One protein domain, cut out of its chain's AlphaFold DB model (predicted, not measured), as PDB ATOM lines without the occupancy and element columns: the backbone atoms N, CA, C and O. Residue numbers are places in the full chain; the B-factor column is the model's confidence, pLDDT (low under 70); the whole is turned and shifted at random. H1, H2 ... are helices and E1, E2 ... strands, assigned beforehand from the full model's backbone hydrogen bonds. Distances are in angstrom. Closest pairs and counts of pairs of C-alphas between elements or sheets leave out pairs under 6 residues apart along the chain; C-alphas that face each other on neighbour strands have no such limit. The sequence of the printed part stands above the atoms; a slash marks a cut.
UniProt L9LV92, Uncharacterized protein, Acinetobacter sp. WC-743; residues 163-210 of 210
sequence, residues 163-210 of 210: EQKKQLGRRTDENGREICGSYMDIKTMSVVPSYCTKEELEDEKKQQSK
ATOM      1  N   GLU A 163      40.463  38.471  75.454       65.88
ATOM      2  CA  GLU A 163      39.593  38.396  76.628       65.88
ATOM      3  C   GLU A 163      40.127  39.184  77.829       65.88
ATOM      4  O   GLU A 163      39.365  39.891  78.487       65.88
ATOM      5  N   GLN A 164      41.437  39.157  78.089       60.91
ATOM      6  CA  GLN A 164      42.027  39.980  79.148       60.91
ATOM      7  C   GLN A 164      41.911  41.481  78.832       60.91
ATOM      8  O   GLN A 164      41.625  42.277  79.728       60.91
ATOM      9  N   LYS A 165      42.063  41.877  77.561       62.28
ATOM     10  CA  LYS A 165      41.845  43.267  77.117       62.28
ATOM     11  C   LYS A 165      40.396  43.704  77.288       62.28
ATOM     12  O   LYS A 165      40.132  44.788  77.802       62.28
ATOM     13  N   LYS A 166      39.451  42.839  76.910       66.56
ATOM     14  CA  LYS A 166      38.020  43.078  77.124       66.56
ATOM     15  C   LYS A 166      37.704  43.236  78.609       66.56
ATOM     16  O   LYS A 166      36.999  44.164  78.983       66.56
ATOM     17  N   GLN A 167      38.240  42.375  79.474       66.12
ATOM     18  CA  GLN A 167      38.036  42.480  80.925       66.12
ATOM     19  C   GLN A 167      38.603  43.778  81.516       66.12
ATOM     20  O   GLN A 167      38.008  44.340  82.435       66.12
ATOM     21  N   LEU A 168      39.720  44.281  80.985       60.75
ATOM     22  CA  LEU A 168      40.291  45.569  81.386       60.75
ATOM     23  C   LEU A 168      39.385  46.758  81.043       60.75
ATOM     24  O   LEU A 168      39.186  47.647  81.879       60.75
ATOM     25  N   GLY A 169      38.839  46.754  79.824       61.34
ATOM     26  CA  GLY A 169      37.938  47.792  79.324       61.34
ATOM     27  C   GLY A 169      36.533  47.733  79.928       61.34
ATOM     28  O   GLY A 169      35.838  48.751  79.936       61.34
ATOM     29  N   ARG A 170      36.133  46.573  80.471       72.56
ATOM     30  CA  ARG A 170      34.796  46.363  81.027       72.56
ATOM     31  C   ARG A 170      34.525  47.166  82.283       72.56
ATOM     32  O   ARG A 170      35.201  47.024  83.306       72.56
ATOM     33  N   ARG A 171      33.459  47.957  82.223       74.06
ATOM     34  CA  ARG A 171      32.844  48.615  83.378       74.06
ATOM     35  C   ARG A 171      31.384  48.933  83.093       74.06
ATOM     36  O   ARG A 171      30.978  49.023  81.942       74.06
ATOM     37  N   THR A 172      30.611  49.141  84.144       80.56
ATOM     38  CA  THR A 172      29.235  49.622  84.024       80.56
ATOM     39  C   THR A 172      29.222  51.122  84.279       80.56
ATOM     40  O   THR A 172      29.844  51.583  85.236       80.56
ATOM     41  N   ASP A 173      28.558  51.886  83.416       80.31
ATOM     42  CA  ASP A 173      28.313  53.299  83.692       80.31
ATOM     43  C   ASP A 173      27.208  53.491  84.746       80.31
ATOM     44  O   ASP A 173      26.539  52.550  85.176       80.31
ATOM     45  N   GLU A 174      27.007  54.736  85.166       81.12
ATOM     46  CA  GLU A 174      25.976  55.134  86.136       81.12
ATOM     47  C   GLU A 174      24.539  54.770  85.715       81.12
ATOM     48  O   GLU A 174      23.650  54.681  86.559       81.12
ATOM     49  N   ASN A 175      24.314  54.497  84.425       83.25
ATOM     50  CA  ASN A 175      23.024  54.116  83.855       83.25
ATOM     51  C   ASN A 175      22.891  52.600  83.638       83.25
ATOM     52  O   ASN A 175      21.932  52.151  83.004       83.25
ATOM     53  N   GLY A 176      23.838  51.797  84.129       79.88
ATOM     54  CA  GLY A 176      23.798  50.344  83.983       79.88
ATOM     55  C   GLY A 176      24.265  49.834  82.615       79.88
ATOM     56  O   GLY A 176      24.093  48.649  82.331       79.88
ATOM     57  N   ARG A 177      24.826  50.687  81.746       80.56
ATOM     58  CA  ARG A 177      25.302  50.279  80.417       80.56
ATOM     59  C   ARG A 177      26.723  49.748  80.491       80.56
ATOM     60  O   ARG A 177      27.587  50.334  81.140       80.56
ATOM     61  N   GLU A 178      26.963  48.649  79.788       82.06
ATOM     62  CA  GLU A 178      28.273  48.008  79.747       82.06
ATOM     63  C   GLU A 178      29.187  48.728  78.743       82.06
ATOM     64  O   GLU A 178      28.893  48.844  77.551       82.06
ATOM     65  N   ILE A 179      30.284  49.267  79.259       81.75
ATOM     66  CA  ILE A 179      31.383  49.864  78.511       81.75
ATOM     67  C   ILE A 179      32.362  48.731  78.208       81.75
ATOM     68  O   ILE A 179      32.817  48.080  79.139       81.75
ATOM     69  N   CYS A 180      32.680  48.503  76.935       75.31
ATOM     70  CA  CYS A 180      33.611  47.465  76.476       75.31
ATOM     71  C   CYS A 180      35.027  48.003  76.212       75.31
ATOM     72  O   CYS A 180      35.962  47.232  76.003       75.31
ATOM     73  N   GLY A 181      35.204  49.324  76.227       72.88
ATOM     74  CA  GLY A 181      36.504  49.959  76.068       72.88
ATOM     75  C   GLY A 181      36.403  51.475  76.109       72.88
ATOM     76  O   GLY A 181      35.432  52.052  76.597       72.88
ATOM     77  N   SER A 182      37.405  52.142  75.563       70.81
ATOM     78  CA  SER A 182      37.442  53.599  75.470       70.81
ATOM     79  C   SER A 182      38.355  54.027  74.338       70.81
ATOM     80  O   SER A 182      39.295  53.312  73.999       70.81
ATOM     81  N   TYR A 183      38.094  55.199  73.781       62.31
ATOM     82  CA  TYR A 183      38.936  55.814  72.764       62.31
ATOM     83  C   TYR A 183      39.252  57.256  73.151       62.31
ATOM     84  O   TYR A 183      38.521  57.887  73.916       62.31
ATOM     85  N   MET A 184      40.359  57.772  72.626       65.06
ATOM     86  CA  MET A 184      40.691  59.186  72.742       65.06
ATOM     87  C   MET A 184      39.985  59.952  71.624       65.06
ATOM     88  O   MET A 184      40.259  59.736  70.444       65.06
ATOM     89  N   ASP A 185      39.068  60.841  71.989       58.81
ATOM     90  CA  ASP A 185      38.507  61.814  71.063       58.81
ATOM     91  C   ASP A 185      39.503  62.962  70.890       58.81
ATOM     92  O   ASP A 185      39.639  63.841  71.742       58.81
ATOM     93  N   ILE A 186      40.197  62.943  69.754       52.31
ATOM     94  CA  ILE A 186      41.238  63.913  69.394       52.31
ATOM     95  C   ILE A 186      40.680  65.343  69.347       52.31
ATOM     96  O   ILE A 186      41.396  66.292  69.651       52.31
ATOM     97  N   LYS A 187      39.399  65.528  68.993       57.25
ATOM     98  CA  LYS A 187      38.813  66.873  68.874       57.25
ATOM     99  C   LYS A 187      38.583  67.520  70.228       57.25
ATOM    100  O   LYS A 187      38.729  68.730  70.363       57.25
ATOM    101  N   THR A 188      38.183  66.720  71.208       58.34
ATOM    102  CA  THR A 188      37.880  67.198  72.559       58.34
ATOM    103  C   THR A 188      39.025  66.948  73.535       58.34
ATOM    104  O   THR A 188      38.927  67.360  74.688       58.34
ATOM    105  N   MET A 189      40.105  66.300  73.078       58.19
ATOM    106  CA  MET A 189      41.223  65.834  73.902       58.19
ATOM    107  C   MET A 189      40.731  65.077  75.143       58.19
ATOM    108  O   MET A 189      41.251  65.245  76.246       58.19
ATOM    109  N   SER A 190      39.683  64.267  74.972       55.84
ATOM    110  CA  SER A 190      39.010  63.574  76.068       55.84
ATOM    111  C   SER A 190      38.919  62.073  75.818       55.84
ATOM    112  O   SER A 190      38.899  61.606  74.681       55.84
ATOM    113  N   VAL A 191      38.890  61.298  76.900       62.84
ATOM    114  CA  VAL A 191      38.695  59.848  76.838       62.84
ATOM    115  C   VAL A 191      37.204  59.554  76.890       62.84
ATOM    116  O   VAL A 191      36.552  59.807  77.904       62.84
ATOM    117  N   VAL A 192      36.674  58.978  75.816       75.56
ATOM    118  CA  VAL A 192      35.248  58.677  75.670       75.56
ATOM    119  C   VAL A 192      35.028  57.163  75.783       75.56
ATOM    120  O   VAL A 192      35.796  56.383  75.208       75.56
ATOM    121  N   PRO A 193      34.011  56.700  76.535       77.81
ATOM    122  CA  PRO A 193      33.700  55.279  76.628       77.81
ATOM    123  C   PRO A 193      33.196  54.714  75.292       77.81
ATOM    124  O   PRO A 193      32.416  55.347  74.581       77.81
ATOM    125  N   SER A 194      33.607  53.486  74.989       80.38
ATOM    126  CA  SER A 194      33.043  52.658  73.924       80.38
ATOM    127  C   SER A 194      32.111  51.624  74.548       80.38
ATOM    128  O   SER A 194      32.539  50.820  75.378       80.38
ATOM    129  N   TYR A 195      30.830  51.669  74.192       83.44
ATOM    130  CA  TYR A 195      29.806  50.778  74.740       83.44
ATOM    131  C   TYR A 195      29.740  49.464  73.972       83.44
ATOM    132  O   TYR A 195      29.860  49.460  72.749       83.44
ATOM    133  N   CYS A 196      29.505  48.368  74.690       81.50
ATOM    134  CA  CYS A 196      29.276  47.072  74.067       81.50
ATOM    135  C   CYS A 196      28.016  47.124  73.197       81.50
ATOM    136  O   CYS A 196      26.978  47.665  73.603       81.50
ATOM    137  N   THR A 197      28.076  46.527  72.013       81.88
ATOM    138  CA  THR A 197      26.874  46.298  71.213       81.88
ATOM    139  C   THR A 197      26.040  45.166  71.815       81.88
ATOM    140  O   THR A 197      26.528  44.323  72.569       81.88
ATOM    141  N   LYS A 198      24.743  45.123  71.486       78.75
ATOM    142  CA  LYS A 198      23.865  44.032  71.944       78.75
ATOM    143  C   LYS A 198      24.319  42.667  71.418       78.75
ATOM    144  O   LYS A 198      24.224  41.690  72.147       78.75
ATOM    145  N   GLU A 199      24.819  42.624  70.186       78.81
ATOM    146  CA  GLU A 199      25.287  41.400  69.527       78.81
ATOM    147  C   GLU A 199      26.526  40.824  70.226       78.81
ATOM    148  O   GLU A 199      26.545  39.635  70.538       78.81
ATOM    149  N   GLU A 200      27.501  41.667  70.589       75.38
ATOM    150  CA  GLU A 200      28.683  41.249  71.361       75.38
ATOM    151  C   GLU A 200      28.294  40.655  72.723       75.38
ATOM    152  O   GLU A 200      28.781  39.590  73.102       75.38
ATOM    153  N   LEU A 201      27.363  41.297  73.437       78.62
ATOM    154  CA  LEU A 201      26.882  40.812  74.735       78.62
ATOM    155  C   LEU A 201      26.101  39.493  74.622       78.62
ATOM    156  O   LEU A 201      26.130  38.665  75.536       78.62
ATOM    157  N   GLU A 202      25.362  39.292  73.532       79.12
ATOM    158  CA  GLU A 202      24.613  38.058  73.284       79.12
ATOM    159  C   GLU A 202      25.523  36.893  72.890       79.12
ATOM    160  O   GLU A 202      25.329  35.774  73.375       79.12
ATOM    161  N   ASP A 203      26.522  37.135  72.047       76.50
ATOM    162  CA  ASP A 203      27.462  36.101  71.624       76.50
ATOM    163  C   ASP A 203      28.365  35.636  72.769       76.50
ATOM    164  O   ASP A 203      28.633  34.439  72.900       76.50
ATOM    165  N   GLU A 204      28.733  36.528  73.683       68.75
ATOM    166  CA  GLU A 204      29.471  36.160  74.892       68.75
ATOM    167  C   GLU A 204      28.637  35.322  75.862       68.75
ATOM    168  O   GLU A 204      29.123  34.324  76.400       68.75
ATOM    169  N   LYS A 205      27.352  35.655  76.037       73.56
ATOM    170  CA  LYS A 205      26.434  34.826  76.835       73.56
ATOM    171  C   LYS A 205      26.315  33.411  76.277       73.56
ATOM    172  O   LYS A 205      26.262  32.458  77.055       73.56
ATOM    173  N   LYS A 206      26.305  33.251  74.949       73.19
ATOM    174  CA  LYS A 206      26.291  31.932  74.287       73.19
ATOM    175  C   LYS A 206      27.605  31.168  74.468       73.19
ATOM    176  O   LYS A 206      27.583  29.943  74.522       73.19
ATOM    177  N   GLN A 207      28.738  31.866  74.544       65.38
ATOM    178  CA  GLN A 207      30.042  31.240  74.777       65.38
ATOM    179  C   GLN A 207      30.232  30.793  76.232       65.38
ATOM    180  O   GLN A 207      30.826  29.747  76.453       65.38
ATOM    181  N   GLN A 208      29.687  31.523  77.211       59.72
ATOM    182  CA  GLN A 208      29.749  31.153  78.636       59.72
ATOM    183  C   GLN A 208      28.784  30.028  79.043       59.72
ATOM    184  O   GLN A 208      28.905  29.479  80.136       59.72
ATOM    185  N   SER A 209      27.800  29.711  78.200       59.88
ATOM    186  CA  SER A 209      26.804  28.656  78.445       59.88
ATOM    187  C   SER A 209      27.145  27.316  77.772       59.88
ATOM    188  O   SER A 209      26.327  26.394  77.803       59.88
ATOM    189  N   LYS A 210      28.345  27.200  77.191       47.41
ATOM    190  CA  LYS A 210      28.956  25.950  76.715       47.41
ATOM    191  C   LYS A 210      30.036  25.479  77.679       47.41
ATOM    192  O   LYS A 210      30.168  24.243  77.800       47.41
TER     193      LYS A 210
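AT A GLANCE: This is residues 163 to 210 of the 210 residues of an uncharacterized protein of Acinetobacter sp. WC-743 (UniProt L9LV92). A two-stranded hairpin, E1 and E2, makes one half of an elongated model; short helix H1 meets E1 near its bend, and helix H2 leads away from the hairpin's open end, residues 202 to 210 sticking out. The printed part has 48 residues, in order H1, E1, E2, H2, a mixed class with an antiparallel sheet. It is loose, radius of gyration of the C-alphas 12.5 A, spanning 42 by 23 by 16 A.

IN THESE COORDINATES: Find C-alpha 163 at (39.593, 38.396, 76.628), where H1, residues 163 to 169, begins. E1, residues 178 to 185, runs 19.3 A; E2, residues 190 to 195, 15.8 A. H2, residues 198 to 208, runs 15.7 A to C-alpha 208 at (29.749, 31.153, 78.636).

HOW THE PARTS SIT: Look at Gly 169 and Gly 181, the closest C-alphas of H1 and E1, 4.2 A apart; E1 bends by 61 degrees at 181. Residues 171 to 172 pair antiparallel with 178 to 179. In the hairpin, N 183 and O 192 are 3.0 A apart, within hydrogen-bond range. In H1 and H2 every O i to N i+4 pair is within range. H2 is apart from H1 and E1.

THE WHOLE: C-alphas 187 and 210, the farthest apart, are 42.8 A apart. The printed part has no cut and no long link. Residues 163 to 169, 183 to 191, 204 and 207 to 210 have pLDDT under 70.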